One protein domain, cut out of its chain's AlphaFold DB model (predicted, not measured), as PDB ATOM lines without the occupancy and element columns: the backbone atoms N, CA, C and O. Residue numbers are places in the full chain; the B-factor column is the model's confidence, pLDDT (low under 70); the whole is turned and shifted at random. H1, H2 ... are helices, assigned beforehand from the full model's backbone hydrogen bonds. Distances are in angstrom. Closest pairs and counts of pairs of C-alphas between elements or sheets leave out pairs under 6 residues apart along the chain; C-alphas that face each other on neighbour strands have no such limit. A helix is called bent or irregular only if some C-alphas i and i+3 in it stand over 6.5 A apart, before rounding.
ATOM      1  N   SER A 144      44.222  37.139  57.557       56.84
ATOM      2  CA  SER A 144      43.675  35.818  57.242       56.84
ATOM      3  C   SER A 144      42.468  35.906  56.303       56.84
ATOM      4  O   SER A 144      42.326  35.074  55.410       56.84
ATOM      5  N   ASP A 145      41.609  36.921  56.455       61.41
ATOM      6  CA  ASP A 145      40.488  37.136  55.535       61.41
ATOM      7  C   ASP A 145      40.955  37.515  54.122       61.41
ATOM      8  O   ASP A 145      40.403  37.016  53.143       61.41
ATOM      9  N   PHE A 146      41.989  38.353  54.010       53.56
ATOM     10  CA  PHE A 146      42.583  38.731  52.730       53.56
ATOM     11  C   PHE A 146      43.218  37.534  52.008       53.56
ATOM     12  O   PHE A 146      42.917  37.312  50.838       53.56
ATOM     13  N   GLU A 147      44.025  36.731  52.707       58.03
ATOM     14  CA  GLU A 147      44.631  35.509  52.153       58.03
ATOM     15  C   GLU A 147      43.550  34.546  51.644       58.03
ATOM     16  O   GLU A 147      43.612  34.070  50.513       58.03
ATOM     17  N   ARG A 148      42.486  34.345  52.433       66.94
ATOM     18  CA  ARG A 148      41.335  33.521  52.034       66.94
ATOM     19  C   ARG A 148      40.623  34.065  50.797       66.94
ATOM     20  O   ARG A 148      40.261  33.291  49.916       66.94
ATOM     21  N   LYS A 149      40.417  35.383  50.699       68.75
ATOM     22  CA  LYS A 149      39.851  36.017  49.493       68.75
ATOM     23  C   LYS A 149      40.722  35.786  48.264       68.75
ATOM     24  O   LYS A 149      40.188  35.526  47.191       68.75
ATOM     25  N   GLN A 150      42.036  35.903  48.419       62.28
ATOM     26  CA  GLN A 150      42.982  35.720  47.327       62.28
ATOM     27  C   GLN A 150      43.005  34.269  46.839       62.28
ATOM     28  O   GLN A 150      42.931  34.037  45.636       62.28
ATOM     29  N   GLU A 151      43.035  33.305  47.760       69.12
ATOM     30  CA  GLU A 151      42.919  31.877  47.452       69.12
ATOM     31  C   GLU A 151      41.615  31.584  46.697       69.12
ATOM     32  O   GLU A 151      41.637  30.992  45.622       69.12
ATOM     33  N   LEU A 152      40.490  32.113  47.191       71.62
ATOM     34  CA  LEU A 152      39.186  31.943  46.551       71.62
ATOM     35  C   LEU A 152      39.150  32.530  45.134       71.62
ATOM     36  O   LEU A 152      38.628  31.909  44.212       71.62
ATOM     37  N   ALA A 153      39.701  33.731  44.947       68.31
ATOM     38  CA  ALA A 153      39.779  34.361  43.635       68.31
ATOM     39  C   ALA A 153      40.647  33.544  42.661       68.31
ATOM     40  O   ALA A 153      40.298  33.426  41.490       68.31
ATOM     41  N   CYS A 154      41.735  32.941  43.149       67.94
ATOM     42  CA  CYS A 154      42.606  32.073  42.358       67.94
ATOM     43  C   CYS A 154      41.897  30.781  41.923       67.94
ATOM     44  O   CYS A 154      42.026  30.360  40.772       67.94
ATOM     45  N   GLU A 155      41.124  30.154  42.816       70.75
ATOM     46  CA  GLU A 155      40.320  28.971  42.480       70.75
ATOM     47  C   GLU A 155      39.270  29.292  41.410       70.75
ATOM     48  O   GLU A 155      39.108  28.537  40.447       70.75
ATOM     49  N   VAL A 156      38.596  30.439  41.539       77.69
ATOM     50  CA  VAL A 156      37.621  30.915  40.548       77.69
ATOM     51  C   VAL A 156      38.286  31.160  39.193       77.69
ATOM     52  O   VAL A 156      37.771  30.687  38.184       77.69
ATOM     53  N   ASP A 157      39.426  31.853  39.148       74.75
ATOM     54  CA  ASP A 157      40.139  32.151  37.896       74.75
ATOM     55  C   ASP A 157      40.638  30.876  37.195       74.75
ATOM     56  O   ASP A 157      40.494  30.710  35.979       74.75
ATOM     57  N   THR A 158      41.138  29.917  37.980       79.56
ATOM     58  CA  THR A 158      41.552  28.597  37.485       79.56
ATOM     59  C   THR A 158      40.371  27.858  36.859       79.56
ATOM     60  O   THR A 158      40.482  27.326  35.749       79.56
ATOM     61  N   PHE A 159      39.217  27.861  37.534       86.12
ATOM     62  CA  PHE A 159      37.988  27.271  37.012       86.12
ATOM     63  C   PHE A 159      37.528  27.957  35.717       86.12
ATOM     64  O   PHE A 159      37.302  27.270  34.720       86.12
ATOM     65  N   MET A 160      37.454  29.296  35.689       85.25
ATOM     66  CA  MET A 160      37.031  30.060  34.505       85.25
ATOM     67  C   MET A 160      37.936  29.793  33.305       85.25
ATOM     68  O   MET A 160      37.449  29.529  32.203       85.25
ATOM     69  N   THR A 161      39.251  29.804  33.518       81.75
ATOM     70  CA  THR A 161      40.239  29.521  32.473       81.75
ATOM     71  C   THR A 161      40.087  28.101  31.931       81.75
ATOM     72  O   THR A 161      40.138  27.908  30.714       81.75
ATOM     73  N   GLY A 162      39.823  27.123  32.806       82.38
ATOM     74  CA  GLY A 162      39.610  25.725  32.426       82.38
ATOM     75  C   GLY A 162      38.381  25.501  31.541       82.38
ATOM     76  O   GLY A 162      38.437  24.709  30.602       82.38
ATOM     77  N   ILE A 163      37.281  26.220  31.785       88.50
ATOM     78  CA  ILE A 163      36.043  26.044  31.007       88.50
ATOM     79  C   ILE A 163      36.003  26.894  29.725       88.50
ATOM     80  O   ILE A 163      35.310  26.542  28.770       88.50
ATOM     81  N   LYS A 164      36.750  28.003  29.655       86.56
ATOM     82  CA  LYS A 164      36.627  29.019  28.593       86.56
ATOM     83  C   LYS A 164      36.781  28.472  27.173       86.56
ATOM     84  O   LYS A 164      36.007  28.838  26.287       86.56
ATOM     85  N   THR A 165      37.765  27.606  26.943       79.88
ATOM     86  CA  THR A 165      38.028  27.000  25.627       79.88
ATOM     87  C   THR A 165      36.956  25.973  25.264       79.88
ATOM     88  O   THR A 165      36.353  26.076  24.196       79.88
ATOM     89  N   LEU A 166      36.635  25.070  26.197       83.94
ATOM     90  CA  LEU A 166      35.621  24.023  26.040       83.94
ATOM     91  C   LEU A 166      34.239  24.609  25.723       83.94
ATOM     92  O   LEU A 166      33.541  24.149  24.818       83.94
ATOM     93  N   ARG A 167      33.831  25.669  26.434       84.00
ATOM     94  CA  ARG A 167      32.512  26.285  26.215       84.00
ATOM     95  C   ARG A 167      32.468  27.135  24.947       84.00
ATOM     96  O   ARG A 167      31.412  27.242  24.327       84.00
ATOM     97  N   ALA A 168      33.598  27.685  24.496       79.25
ATOM     98  CA  ALA A 168      33.679  28.376  23.209       79.25
ATOM     99  C   ALA A 168      33.533  27.425  22.007       79.25
ATOM    100  O   ALA A 168      33.097  27.855  20.937       79.25
ATOM    101  N   GLU A 169      33.912  26.156  22.153       78.81
ATOM    102  CA  GLU A 169      33.673  25.103  21.159       78.81
ATOM    103  C   GLU A 169      32.227  24.611  21.210       78.81
ATOM    104  O   GLU A 169      31.560  24.561  20.179       78.81
ATOM    105  N   LEU A 170      31.690  24.387  22.411       82.12
ATOM    106  CA  LEU A 170      30.289  24.009  22.599       82.12
ATOM    107  C   LEU A 170      29.309  25.096  22.112       82.12
ATOM    108  O   LEU A 170      28.255  24.814  21.553       82.12
ATOM    109  N   ALA A 171      29.663  26.374  22.245       76.06
ATOM    110  CA  ALA A 171      28.877  27.461  21.666       76.06
ATOM    111  C   ALA A 171      28.848  27.427  20.124       76.06
ATOM    112  O   ALA A 171      27.908  27.958  19.533       76.06
ATOM    113  N   ARG A 172      29.856  26.820  19.476       76.25
ATOM    114  CA  ARG A 172      29.934  26.663  18.015       76.25
ATOM    115  C   ARG A 172      29.159  25.448  17.501       76.25
ATOM    116  O   ARG A 172      28.704  25.505  16.364       76.25
ATOM    117  N   SER A 173      28.985  24.392  18.305       75.69
ATOM    118  CA  SER A 173      28.204  23.205  17.907       75.69
ATOM    119  C   SER A 173      26.709  23.506  17.749       75.69
ATOM    120  O   SER A 173      26.026  22.847  16.971       75.69
ATOM    121  N   GLY A 174      26.209  24.535  18.441       70.62
ATOM    122  CA  GLY A 174      24.838  25.028  18.297       70.62
ATOM    123  C   GLY A 174      23.780  24.238  19.073       70.62
ATOM    124  O   GLY A 174      22.623  24.653  19.063       70.62
ATOM    125  N   ASP A 175      24.146  23.169  19.787       82.69
ATOM    126  CA  ASP A 175      23.207  22.401  20.614       82.69
ATOM    127  C   ASP A 175      22.823  23.185  21.882       82.69
ATOM    128  O   ASP A 175      23.609  23.365  22.814       82.69
ATOM    129  N   VAL A 176      21.587  23.681  21.915       82.38
ATOM    130  CA  VAL A 176      21.049  24.474  23.029       82.38
ATOM    131  C   VAL A 176      20.812  23.613  24.275       82.38
ATOM    132  O   VAL A 176      20.997  24.102  25.393       82.38
ATOM    133  N   SER A 177      20.435  22.343  24.107       83.94
ATOM    134  CA  SER A 177      20.143  21.431  25.219       83.94
ATOM    135  C   SER A 177      21.424  21.014  25.932       83.94
ATOM    136  O   SER A 177      21.492  21.089  27.162       83.94
ATOM    137  N   GLU A 178      22.459  20.664  25.167       85.38
ATOM    138  CA  GLU A 178      23.783  20.338  25.700       85.38
ATOM    139  C   GLU A 178      24.412  21.556  26.390       85.38
ATOM    140  O   GLU A 178      24.821  21.478  27.550       85.38
ATOM    141  N   ARG A 179      24.380  22.734  25.746       85.12
ATOM    142  CA  ARG A 179      24.862  23.988  26.352       85.12
ATOM    143  C   ARG A 179      24.154  24.326  27.659       85.12
ATOM    144  O   ARG A 179      24.796  24.800  28.593       85.12
ATOM    145  N   ARG A 180      22.842  24.092  27.740       85.75
ATOM    146  CA  ARG A 180      22.065  24.327  28.961       85.75
ATOM    147  C   ARG A 180      22.459  23.362  30.077       85.75
ATOM    148  O   ARG A 180      22.596  23.805  31.215       85.75
ATOM    149  N   ALA A 181      22.608  22.071  29.779       87.31
ATOM    150  CA  ALA A 181      23.008  21.071  30.770       87.31
ATOM    151  C   ALA A 181      24.387  21.404  31.355       87.31
ATOM    152  O   ALA A 181      24.549  21.485  32.571       87.31
ATOM    153  N   VAL A 182      25.328  21.724  30.473       89.31
ATOM    154  CA  VAL A 182      26.693  22.112  30.818       89.31
ATOM    155  C   VAL A 182      26.743  23.426  31.610       89.31
ATOM    156  O   VAL A 182      27.472  23.534  32.591       89.31
ATOM    157  N   TYR A 183      25.935  24.424  31.242       90.31
ATOM    158  CA  TYR A 183      25.814  25.661  32.019       90.31
ATOM    159  C   TYR A 183      25.354  25.396  33.459       90.31
ATOM    160  O   TYR A 183      25.881  25.992  34.396       90.31
ATOM    161  N   LEU A 184      24.375  24.509  33.657       89.56
ATOM    162  CA  LEU A 184      23.879  24.178  34.993       89.56
ATOM    163  C   LEU A 184      24.941  23.485  35.853       89.56
ATOM    164  O   LEU A 184      25.006  23.751  37.054       89.56
ATOM    165  N   GLU A 185      25.764  22.634  35.245       91.69
ATOM    166  CA  GLU A 185      26.908  21.999  35.900       91.69
ATOM    167  C   GLU A 185      27.977  23.030  36.292       91.69
ATOM    168  O   GLU A 185      28.414  23.065  37.443       91.69
ATOM    169  N   ASP A 186      28.334  23.937  35.377       92.06
ATOM    170  CA  ASP A 186      29.312  24.993  35.653       92.06
ATOM    171  C   ASP A 186      28.821  25.953  36.754       92.06
ATOM    172  O   ASP A 186      29.608  26.390  37.594       92.06
ATOM    173  N   VAL A 187      27.514  26.250  36.801       92.38
ATOM    174  CA  VAL A 187      26.893  27.023  37.893       92.38
ATOM    175  C   VAL A 187      27.049  26.313  39.233       92.38
ATOM    176  O   VAL A 187      27.378  26.963  40.225       92.38
ATOM    177  N   ASP A 188      26.788  25.006  39.298       91.88
ATOM    178  CA  ASP A 188      26.911  24.271  40.556       91.88
ATOM    179  C   ASP A 188      28.363  24.230  41.025       91.88
ATOM    180  O   ASP A 188      28.616  24.553  42.184       91.88
ATOM    181  N   THR A 189      29.304  23.937  40.126       91.19
ATOM    182  CA  THR A 189      30.742  23.922  40.428       91.19
ATOM    183  C   THR A 189      31.226  25.285  40.915       91.19
ATOM    184  O   THR A 189      31.877  25.369  41.957       91.19
ATOM    185  N   LEU A 190      30.838  26.371  40.237       91.69
ATOM    186  CA  LEU A 190      31.191  27.723  40.664       91.69
ATOM    187  C   LEU A 190      30.655  28.036  42.067       91.69
ATOM    188  O   LEU A 190      31.352  28.640  42.878       91.69
ATOM    189  N   LEU A 191      29.420  27.634  42.372       91.81
ATOM    190  CA  LEU A 191      28.831  27.850  43.694       91.81
ATOM    191  C   LEU A 191      29.437  26.952  44.776       91.81
ATOM    192  O   LEU A 191      29.379  27.314  45.949       91.81
ATOM    193  N   GLU A 192      29.989  25.792  44.431       92.38
ATOM    194  CA  GLU A 192      30.779  25.005  45.379       92.38
ATOM    195  C   GLU A 192      32.113  25.694  45.685       92.38
ATOM    196  O   GLU A 192      32.441  25.836  46.860       92.38
ATOM    197  N   ILE A 193      32.806  26.227  44.673       86.50
ATOM    198  CA  ILE A 193      34.044  27.004  44.857       86.50
ATOM    199  C   ILE A 193      33.770  28.262  45.691       86.50
ATOM    200  O   ILE A 193      34.350  28.437  46.754       86.50
ATOM    201  N   LEU A 194      32.814  29.106  45.280       88.06
ATOM    202  CA  LEU A 194      32.500  30.382  45.947       88.06
ATOM    203  C   LEU A 194      32.081  30.241  47.417       88.06
ATOM    204  O   LEU A 194      32.114  31.227  48.150       88.06
ATOM    205  N   PHE A 195      31.655  29.051  47.840       90.62
ATOM    206  CA  PHE A 195      31.234  28.765  49.210       90.62
ATOM    207  C   PHE A 195      32.098  27.688  49.889       90.62
ATOM    208  O   PHE A 195      31.735  27.241  50.976       90.62
ATOM    209  N   SER A 196      33.236  27.295  49.304       86.06
ATOM    210  CA  SER A 196      34.142  26.271  49.852       86.06
ATOM    211  C   SER A 196      34.688  26.663  51.230       86.06
ATOM    212  O   SER A 196      34.842  25.832  52.122       86.06
ATOM    213  N   GLN A 197      34.899  27.965  51.427       81.19
ATOM    214  CA  GLN A 197      35.416  28.552  52.662       81.19
ATOM    215  C   GLN A 197      34.318  28.913  53.681       81.19
ATOM    216  O   GLN A 197      34.627  29.433  54.758       81.19
ATOM    217  N   TYR A 198      33.036  28.684  53.368       81.06
ATOM    218  CA  TYR A 198      31.947  28.944  54.307       81.06
ATOM    219  C   TYR A 198      31.837  27.805  55.327       81.06
ATOM    220  O   TYR A 198      31.335  26.722  55.029       81.06
ATOM    221  N   VAL A 199      32.253  28.077  56.566       68.88
ATOM    222  CA  VAL A 199      32.037  27.180  57.706       68.88
ATOM    223  C   VAL A 199      30.933  27.775  58.582       68.88
ATOM    224  O   VAL A 199      31.154  28.830  59.187       68.88
ATOM    225  N   PRO A 200      29.743  27.148  58.671       61.19
ATOM    226  CA  PRO A 200      28.690  27.641  59.549       61.19
ATOM    227  C   PRO A 200      29.188  27.626  60.997       61.19
ATOM    228  O   PRO A 200      29.737  26.624  61.458       61.19
ATOM    229  N   ARG A 201      29.005  28.730  61.734       57.19
ATOM    230  CA  ARG A 201      29.363  28.803  63.159       57.19
ATOM    231  C   ARG A 201      28.374  27.985  63.987       57.19
ATOM    232  O   ARG A 201      27.486  28.509  64.645       57.19
ATOM    233  N   THR A 202      28.530  26.670  63.981       47.50
ATOM    234  CA  THR A 202      27.860  25.775  64.927       47.50
ATOM    235  C   THR A 202      28.763  25.606  66.145       47.50
ATOM    236  O   THR A 202      29.487  24.622  66.255       47.50
ATOM    237  N   GLY A 203      28.797  26.601  67.037       36.56
ATOM    238  CA  GLY A 203      29.685  26.570  68.202       36.56
ATOM    239  C   GLY A 203      29.271  27.530  69.314       36.56
ATOM    240  O   GLY A 203      29.093  28.722  69.092       36.56
ATOM    241  N   VAL A 204      29.110  26.974  70.512       42.16
ATOM    242  CA  VAL A 204      28.548  27.550  71.742       42.16
ATOM    243  C   VAL A 204      29.363  28.742  72.267       42.16
ATOM    244  O   VAL A 204      30.206  28.552  73.127       42.16
ATOM    245  N   PHE A 205      29.107  29.974  71.814       34.81
ATOM    246  CA  PHE A 205      29.555  31.188  72.518       34.81
ATOM    247  C   PHE A 205      28.595  32.365  72.283       34.81
ATOM    248  O   PHE A 205      28.528  32.894  71.183       34.81
ATOM    249  N   PHE A 206      27.853  32.722  73.341       36.06
ATOM    250  CA  PHE A 206      27.189  33.983  73.746       36.06
ATOM    251  C   PHE A 206      26.695  35.062  72.756       36.06
ATOM    252  O   PHE A 206      26.163  36.068  73.219       36.06
ATOM    253  N   ASN A 207      26.738  34.881  71.439       40.25
ATOM    254  CA  ASN A 207      26.099  35.792  70.498       40.25
ATOM    255  C   ASN A 207      25.303  34.980  69.476       40.25
ATOM    256  O   ASN A 207      25.865  34.307  68.617       40.25
ATOM    257  N   ARG A 208      23.973  34.989  69.620       40.59
ATOM    258  CA  ARG A 208      23.030  34.329  68.705       40.59
ATOM    259  C   ARG A 208      23.005  35.082  67.369       40.59
ATOM    260  O   ARG A 208      22.037  35.786  67.096       40.59
ATOM    261  N   THR A 209      24.026  34.950  66.527       51.16
ATOM    262  CA  THR A 209      23.805  35.176  65.097       51.16
ATOM    263  C   THR A 209      23.079  33.960  64.544       51.16
ATOM    264  O   THR A 209      23.417  32.809  64.820       51.16
ATOM    265  N   THR A 210      21.978  34.208  63.841       58.84
ATOM    266  CA  THR A 210      21.258  33.119  63.176       58.84
ATOM    267  C   THR A 210      22.102  32.605  62.004       58.84
ATOM    268  O   THR A 210      22.794  33.404  61.371       58.84
ATOM    269  N   PRO A 211      22.019  31.313  61.634       62.31
ATOM    270  CA  PRO A 211      22.747  30.766  60.481       62.31
ATOM    271  C   PRO A 211      22.529  31.559  59.179       62.31
ATOM    272  O   PRO A 211      23.395  31.594  58.309       62.31
ATOM    273  N   HIS A 212      21.379  32.229  59.051       62.84
ATOM    274  CA  HIS A 212      21.080  33.130  57.939       62.84
ATOM    275  C   HIS A 212      21.876  34.441  57.971       62.84
ATOM    276  O   HIS A 212      22.316  34.893  56.917       62.84
ATOM    277  N   GLN A 213      22.093  35.038  59.145       69.19
ATOM    278  CA  GLN A 213      22.904  36.254  59.285       69.19
ATOM    279  C   GLN A 213      24.388  35.984  59.026       69.19
ATOM    280  O   GLN A 213      25.052  36.799  58.391       69.19
ATOM    281  N   ASP A 214      24.893  34.827  59.457       74.81
ATOM    282  CA  ASP A 214      26.277  34.419  59.183       74.81
ATOM    283  C   ASP A 214      26.510  34.212  57.681       74.81
ATOM    284  O   ASP A 214      27.505  34.686  57.130       74.81
ATOM    285  N   MET A 215      25.561  33.563  56.997       79.50
ATOM    286  CA  MET A 215      25.596  33.390  55.544       79.50
ATOM    287  C   MET A 215      25.539  34.731  54.807       79.50
ATOM    288  O   MET A 215      26.316  34.959  53.883       79.50
ATOM    289  N   GLN A 216      24.645  35.630  55.220       82.00
ATOM    290  CA  GLN A 216      24.527  36.946  54.603       82.00
ATOM    291  C   GLN A 216      25.816  37.759  54.772       82.00
ATOM    292  O   GLN A 216      26.320  38.302  53.795       82.00
ATOM    293  N   SER A 217      26.398  37.763  55.975       80.38
ATOM    294  CA  SER A 217      27.682  38.417  56.257       80.38
ATOM    295  C   SER A 217      28.815  37.865  55.385       80.38
ATOM    296  O   SER A 217      29.600  38.628  54.819       80.38
ATOM    297  N   TYR A 218      28.867  36.539  55.205       84.50
ATOM    298  CA  TYR A 218      29.825  35.908  54.300       84.50
ATOM    299  C   TYR A 218      29.645  36.398  52.859       84.50
ATOM    300  O   TYR A 218      30.607  36.887  52.264       84.50
ATOM    301  N   VAL A 219      28.422  36.328  52.323       85.31
ATOM    302  CA  VAL A 219      28.114  36.762  50.950       85.31
ATOM    303  C   VAL A 219      28.452  38.238  50.759       85.31
ATOM    304  O   VAL A 219      29.162  38.574  49.814       85.31
ATOM    305  N   ASP A 220      28.026  39.105  51.679       81.12
ATOM    306  CA  ASP A 220      28.310  40.543  51.649       81.12
ATOM    307  C   ASP A 220      29.817  40.823  51.631       81.12
ATOM    308  O   ASP A 220      30.283  41.657  50.852       81.12
ATOM    309  N   SER A 221      30.597  40.082  52.424       76.69
ATOM    310  CA  SER A 221      32.054  40.225  52.475       76.69
ATOM    311  C   SER A 221      32.777  39.748  51.210       76.69
ATOM    312  O   SER A 221      33.948  40.082  51.047       76.69
ATOM    313  N   ARG A 222      32.121  38.961  50.345       81.69
ATOM    314  CA  ARG A 222      32.704  38.319  49.150       81.69
ATOM    315  C   ARG A 222      32.091  38.797  47.828       81.69
ATOM    316  O   ARG A 222      32.390  38.234  46.775       81.69
ATOM    317  N   LYS A 223      31.249  39.837  47.843       83.00
ATOM    318  CA  LYS A 223      30.624  40.414  46.633       83.00
ATOM    319  C   LYS A 223      31.634  40.859  45.574       83.00
ATOM    320  O   LYS A 223      31.351  40.745  44.384       83.00
ATOM    321  N   ASP A 224      32.808  41.304  46.013       75.50
ATOM    322  CA  ASP A 224      33.957  41.664  45.181       75.50
ATOM    323  C   ASP A 224      34.486  40.502  44.326       75.50
ATOM    324  O   ASP A 224      35.110  40.752  43.302       75.50
ATOM    325  N   ILE A 225      34.190  39.254  44.698       78.69
ATOM    326  CA  ILE A 225      34.568  38.041  43.957       78.69
ATOM    327  C   ILE A 225      33.339  37.414  43.284       78.69
ATOM    328  O   ILE A 225      33.380  37.068  42.104       78.69
ATOM    329  N   ILE A 226      32.213  37.317  44.003       83.88
ATOM    330  CA  ILE A 226      30.984  36.665  43.521       83.88
ATOM    331  C   ILE A 226      30.431  37.360  42.269       83.88
ATOM    332  O   ILE A 226      30.079  36.689  41.298       83.88
ATOM    333  N   ILE A 227      30.338  38.696  42.273       83.44
ATOM    334  CA  ILE A 227      29.722  39.439  41.163       83.44
ATOM    335  C   ILE A 227      30.560  39.303  39.876       83.44
ATOM    336  O   ILE A 227      29.976  38.946  38.845       83.44
ATOM    337  N   PRO A 228      31.893  39.524  39.892       80.44
ATOM    338  CA  PRO A 228      32.731  39.277  38.720       80.44
ATOM    339  C   PRO A 228      32.682  37.829  38.233       80.44
ATOM    340  O   PRO A 228      32.519  37.615  37.034       80.44
ATOM    341  N   ALA A 229      32.728  36.848  39.140       84.06
ATOM    342  CA  ALA A 229      32.703  35.433  38.780       84.06
ATOM    343  C   ALA A 229      31.413  35.042  38.042       84.06
ATOM    344  O   ALA A 229      31.447  34.392  37.000       84.06
ATOM    345  N   VAL A 230      30.255  35.490  38.539       87.62
ATOM    346  CA  VAL A 230      28.969  35.255  37.867       87.62
ATOM    347  C   VAL A 230      28.933  35.937  36.500       87.62
ATOM    348  O   VAL A 230      28.459  35.351  35.529       87.62
ATOM    349  N   ARG A 231      29.437  37.171  36.395       85.56
ATOM    350  CA  ARG A 231      29.480  37.896  35.120       85.56
ATOM    351  C   ARG A 231      30.359  37.180  34.093       85.56
ATOM    352  O   ARG A 231      29.967  37.070  32.932       85.56
ATOM    353  N   GLU A 232      31.518  36.691  34.515       84.62
ATOM    354  CA  GLU A 232      32.431  35.950  33.651       84.62
ATOM    355  C   GLU A 232      31.846  34.607  33.215       84.62
ATOM    356  O   GLU A 232      31.881  34.298  32.025       84.62
ATOM    357  N   LEU A 233      31.204  33.865  34.123       87.94
ATOM    358  CA  LEU A 233      30.517  32.619  33.778       87.94
ATOM    359  C   LEU A 233      29.509  32.832  32.641       87.94
ATOM    360  O   LEU A 233      29.458  32.074  31.673       87.94
ATOM    361  N   LEU A 234      28.718  33.900  32.724       86.69
ATOM    362  CA  LEU A 234      27.738  34.224  31.690       86.69
ATOM    363  C   LEU A 234      28.394  34.615  30.377       86.69
ATOM    364  O   LEU A 234      27.911  34.229  29.314       86.69
ATOM    365  N   PHE A 235      29.506  35.340  30.436       85.81
ATOM    366  CA  PHE A 235      30.283  35.663  29.250       85.81
ATOM    367  C   PHE A 235      30.822  34.400  28.560       85.81
ATOM    368  O   PHE A 235      30.659  34.254  27.346       85.81
ATOM    369  N   VAL A 236      31.388  33.458  29.326       85.50
ATOM    370  CA  VAL A 236      31.886  32.163  28.827       85.50
ATOM    371  C   VAL A 236      30.779  31.387  28.104       85.50
ATOM    372  O   VAL A 236      31.009  30.831  27.030       85.50
ATOM    373  N   HIS A 237      29.553  31.430  28.629       86.31
ATOM    374  CA  HIS A 237      28.386  30.756  28.048       86.31
ATOM    375  C   HIS A 237      27.654  31.540  26.944       86.31
ATOM    376  O   HIS A 237      26.666  31.042  26.395       86.31
ATOM    377  N   ARG A 238      28.145  32.732  26.564       83.62
ATOM    378  CA  ARG A 238      27.502  33.658  25.601       83.62
ATOM    379  C   ARG A 238      26.107  34.126  26.040       83.62
ATOM    380  O   ARG A 238      25.192  34.258  25.228       83.62
ATOM    381  N   LEU A 239      25.954  34.356  27.340       83.31
ATOM    382  CA  LEU A 239      24.751  34.853  28.011       83.31
ATOM    383  C   LEU A 239      24.945  36.280  28.545       83.31
ATOM    384  O   LEU A 239      24.211  36.725  29.425       83.31
ATOM    385  N   ASP A 240      25.917  37.015  28.007       80.69
ATOM    386  CA  ASP A 240      26.246  38.398  28.372       80.69
ATOM    387  C   ASP A 240      25.021  39.323  28.321       80.69
ATOM    388  O   ASP A 240      24.840  40.174  29.188       80.69
ATOM    389  N   ARG A 241      24.112  39.077  27.372       78.06
ATOM    390  CA  ARG A 241      22.859  39.827  27.197       78.06
ATOM    391  C   ARG A 241      21.865  39.671  28.347       78.06
ATOM    392  O   ARG A 241      20.952  40.483  28.465       78.06
ATOM    393  N   VAL A 242      22.003  38.627  29.165       80.06
ATOM    394  CA  VAL A 242      21.153  38.404  30.345       80.06
ATOM    395  C   VAL A 242      21.609  39.281  31.518       80.06
ATOM    396  O   VAL A 242      20.817  39.548  32.422       80.06
ATOM    397  N   TYR A 243      22.857  39.764  31.492       77.88
ATOM    398  CA  TYR A 243      23.415  40.649  32.511       77.88
ATOM    399  C   TYR A 243      22.950  42.096  32.304       77.88
ATOM    400  O   TYR A 243      23.643  42.922  31.716       77.88
ATOM    401  N   ASP A 244      21.742  42.386  32.792       78.56
ATOM    402  CA  ASP A 244      21.135  43.718  32.830       78.56
ATOM    403  C   ASP A 244      21.294  44.387  34.214       78.56
ATOM    404  O   ASP A 244      21.713  43.770  35.199       78.56
ATOM    405  N   GLN A 245      20.921  45.669  34.315       75.00
ATOM    406  CA  GLN A 245      20.931  46.405  35.588       75.00
ATOM    407  C   GLN A 245      20.065  45.723  36.661       75.00
ATOM    408  O   GLN A 245      20.370  45.776  37.851       75.00
ATOM    409  N   LYS A 246      18.981  45.053  36.252       78.69
ATOM    410  CA  LYS A 246      18.106  44.322  37.171       78.69
ATOM    411  C   LYS A 246      18.842  43.133  37.788       78.69
ATOM    412  O   LYS A 246      18.685  42.885  38.978       78.69
ATOM    413  N   MET A 247      19.650  42.422  37.011       77.31
ATOM    414  CA  MET A 247      20.471  41.320  37.489       77.31
ATOM    415  C   MET A 247      21.618  41.798  38.373       77.31
ATOM    416  O   MET A 247      21.861  41.179  39.405       77.31
ATOM    417  N   ALA A 248      22.264  42.915  38.030       76.81
ATOM    418  CA  ALA A 248      23.268  43.535  38.894       76.81
ATOM    419  C   ALA A 248      22.686  43.846  40.288       76.81
ATOM    420  O   ALA A 248      23.217  43.374  41.291       76.81
ATOM    421  N   ASN A 249      21.518  44.496  40.345       77.75
ATOM    422  CA  ASN A 249      20.834  44.801  41.606       77.75
ATOM    423  C   ASN A 249      20.430  43.532  42.391       77.75
ATOM    424  O   ASN A 249      20.421  43.533  43.620       77.75
ATOM    425  N   LEU A 250      20.082  42.438  41.703       79.62
ATOM    426  CA  LEU A 250      19.723  41.164  42.345       79.62
ATOM    427  C   LEU A 250      20.944  40.422  42.901       79.62
ATOM    428  O   LEU A 250      20.840  39.792  43.951       79.62
ATOM    429  N   LEU A 251      22.093  40.511  42.230       78.44
ATOM    430  CA  LEU A 251      23.359  39.976  42.735       78.44
ATOM    431  C   LEU A 251      23.884  40.807  43.911       78.44
ATOM    432  O   LEU A 251      24.381  40.242  44.883       78.44
ATOM    433  N   GLU A 252      23.704  42.128  43.882       80.50
ATOM    434  CA  GLU A 252      23.965  42.996  45.034       80.50
ATOM    435  C   GLU A 252      23.019  42.707  46.208       80.50
ATOM    436  O   GLU A 252      23.423  42.815  47.364       80.50
ATOM    437  N   GLY A 253      21.778  42.297  45.941       77.38
ATOM    438  CA  GLY A 253      20.805  41.880  46.956       77.38
ATOM    439  C   GLY A 253      20.910  40.412  47.390       77.38
ATOM    440  O   GLY A 253      20.106  39.967  48.210       77.38
ATOM    441  N   ALA A 254      21.849  39.638  46.839       79.00
ATOM    442  CA  ALA A 254      21.951  38.213  47.123       79.00
ATOM    443  C   ALA A 254      22.385  37.961  48.574       79.00
ATOM    444  O   ALA A 254      23.364  38.525  49.052       79.00
ATOM    445  N   SER A 255      21.664  37.071  49.258       76.69
ATOM    446  CA  SER A 255      21.851  36.805  50.691       76.69
ATOM    447  C   SER A 255      22.298  35.378  51.021       76.69
ATOM    448  O   SER A 255      22.601  35.081  52.173       76.69
ATOM    449  N   SER A 256      22.316  34.459  50.045       83.62
ATOM    450  CA  SER A 256      22.692  33.058  50.287       83.62
ATOM    451  C   SER A 256      23.087  32.289  49.025       83.62
ATOM    452  O   SER A 256      22.663  32.622  47.915       83.62
ATOM    453  N   LYS A 257      23.812  31.176  49.220       84.56
ATOM    454  CA  LYS A 257      24.110  30.174  48.180       84.56
ATOM    455  C   LYS A 257      22.847  29.648  47.497       84.56
ATOM    456  O   LYS A 257      22.802  29.561  46.276       84.56
ATOM    457  N   THR A 258      21.809  29.319  48.266       84.06
ATOM    458  CA  THR A 258      20.548  28.773  47.733       84.06
ATOM    459  C   THR A 258      19.816  29.789  46.862       84.06
ATOM    460  O   THR A 258      19.301  29.427  45.806       84.06
ATOM    461  N   TYR A 259      19.809  31.061  47.273       84.56
ATOM    462  CA  TYR A 259      19.244  32.143  46.472       84.56
ATOM    463  C   TYR A 259      20.004  32.309  45.153       84.56
ATOM    464  O   TYR A 259      19.384  32.285  44.092       84.56
ATOM    465  N   LEU A 260      21.340  32.385  45.207       85.31
ATOM    466  CA  LEU A 260      22.185  32.464  44.012       85.31
ATOM    467  C   LEU A 260      21.967  31.258  43.089       85.31
ATOM    468  O   LEU A 260      21.729  31.442  41.900       85.31
ATOM    469  N   ARG A 261      21.940  30.033  43.630       87.94
ATOM    470  CA  ARG A 261      21.655  28.807  42.865       87.94
ATOM    471  C   ARG A 261      20.298  28.878  42.179       87.94
ATOM    472  O   ARG A 261      20.206  28.670  40.973       87.94
ATOM    473  N   SER A 262      19.240  29.185  42.928       85.44
ATOM    474  CA  SER A 262      17.885  29.291  42.380       85.44
ATOM    475  C   SER A 262      17.814  30.343  41.273       85.44
ATOM    476  O   SER A 262      17.252  30.086  40.205       85.44
ATOM    477  N   TYR A 263      18.451  31.493  41.492       84.62
ATOM    478  CA  TYR A 263      18.481  32.597  40.547       84.62
ATOM    479  C   TYR A 263      19.217  32.246  39.245       84.62
ATOM    480  O   TYR A 263      18.640  32.393  38.163       84.62
ATOM    481  N   LEU A 264      20.447  31.729  39.342       86.44
ATOM    482  CA  LEU A 264      21.283  31.346  38.196       86.44
ATOM    483  C   LEU A 264      20.674  30.188  37.395       86.44
ATOM    484  O   LEU A 264      20.786  30.169  36.169       86.44
ATOM    485  N   ARG A 265      19.991  29.244  38.053       85.44
ATOM    486  CA  ARG A 265      19.344  28.106  37.378       85.44
ATOM    487  C   ARG A 265      17.981  28.438  36.778       85.44
ATOM    488  O   ARG A 265      17.603  27.807  35.801       85.44
ATOM    489  N   SER A 266      17.228  29.379  37.347       78.50
ATOM    490  CA  SER A 266      15.843  29.640  36.913       78.50
ATOM    491  C   SER A 266      15.751  30.860  36.006       78.50
ATOM    492  O   SER A 266      15.259  30.774  34.883       78.50
ATOM    493  N   THR A 267      16.258  32.005  36.467       71.00
ATOM    494  CA  THR A 267      16.089  33.286  35.768       71.00
ATOM    495  C   THR A 267      16.953  33.353  34.519       71.00
ATOM    496  O   THR A 267      16.490  33.787  33.465       71.00
ATOM    497  N   ILE A 268      18.203  32.902  34.625       76.31
ATOM    498  CA  ILE A 268      19.147  32.959  33.507       76.31
ATOM    499  C   ILE A 268      18.821  31.895  32.471       76.31
ATOM    500  O   ILE A 268      18.881  32.176  31.281       76.31
ATOM    501  N   VAL A 269      18.381  30.711  32.896       76.50
ATOM    502  CA  VAL A 269      17.947  29.678  31.953       76.50
ATOM    503  C   VAL A 269      16.725  30.126  31.159       76.50
ATOM    504  O   VAL A 269      16.727  30.021  29.935       76.50
ATOM    505  N   ALA A 270      15.719  30.693  31.833       72.25
ATOM    506  CA  ALA A 270      14.511  31.180  31.175       72.25
ATOM    507  C   ALA A 270      14.789  32.319  30.183       72.25
ATOM    508  O   ALA A 270      14.147  32.379  29.143       72.25
ATOM    509  N   ARG A 271      15.738  33.215  30.487       74.38
ATOM    510  CA  ARG A 271      16.059  34.380  29.640       74.38
ATOM    511  C   ARG A 271      17.118  34.106  28.574       74.38
ATOM    512  O   ARG A 271      17.086  34.719  27.515       74.38
ATOM    513  N   GLY A 272      18.086  33.252  28.884       73.62
ATOM    514  CA  GLY A 272      19.299  33.042  28.098       73.62
ATOM    515  C   GLY A 272      19.215  31.886  27.105       73.62
ATOM    516  O   GLY A 272      19.846  31.949  26.056       73.62
ATOM    517  N   PHE A 273      18.413  30.863  27.414       76.94
ATOM    518  CA  PHE A 273      18.238  29.668  26.578       76.94
ATOM    519  C   PHE A 273      16.817  29.534  26.014       76.94
ATOM    520  O   PHE A 273      16.466  28.485  25.482       76.94
ATOM    521  N   GLN A 274      15.985  30.578  26.116       68.19
ATOM    522  CA  GLN A 274      14.729  30.626  25.370       68.19
ATOM    523  C   GLN A 274      15.057  30.716  23.876       68.19
ATOM    524  O   GLN A 274      15.468  31.764  23.374       68.19
TER     525      GLN A 274
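What this domain is: This is residues 144 to 274 of the 453 residues of an uncharacterized protein of Anaplasma ovis str. Haibei (UniProt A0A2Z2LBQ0). Start at the longest helix, H1, and see a lengthwise bundle: its first arm H1a, then H2 and H4 run side by side, up and down, each against the one before, while H6 packs on H2 and H5 on H4. At one end the long link from H2 loops out, with residues 203 to 208 sticking out, and returns through H3. The printed part has 131 residues with six named helices, H1 to H6 in chain order, and no named strand: all helix. It is compact, with a radius of gyration of the C-alphas of 15.9 A, and spans 56 by 27 by 23 A.

Where its parts are: Find C-alpha 144 at (43.675, 35.818, 57.242), where H1, residues 144 to 173, begins. By its hydrogen bonds it was assigned as one helix, but it is bent: C-alphas 162 and 165 are 7.1 A apart. H1a, residues 144 to 162, is 27.1 A long; H1b is residues 165 to 173. Next come H2, residues 176 to 194, 26.3 A; H3, 211 to 221; H4, 223 to 236, 19.7 A; H5, 245 to 252; and H6, 257 to 272, 20.8 A, ending at C-alpha 272 (19.299, 33.042, 28.098).

How they stand to each other: H1a touches H4, the same way at a shallow tilt of 1 degrees; look at C-alphas 153 and 225, the closest, 6.4 A. H2 touches H6, closest at C-alphas 184 and 265, 6.5 A. H1b and H2 form a hairpin. H3 touches no helix. Every O i to N i+4 pair is within hydrogen-bond range in H1a, H2, H3 and H5; H1b has 4 of 5, H4 9 of 10, H6 10 of 12.

The domain as a whole: The C-alphas of Ser 173 and Phe 206 are farthest apart, 56.9 A. The printed part has no cut. The link from H2 to H3 is long, and residues 199 to 213 are among those under pLDDT 70.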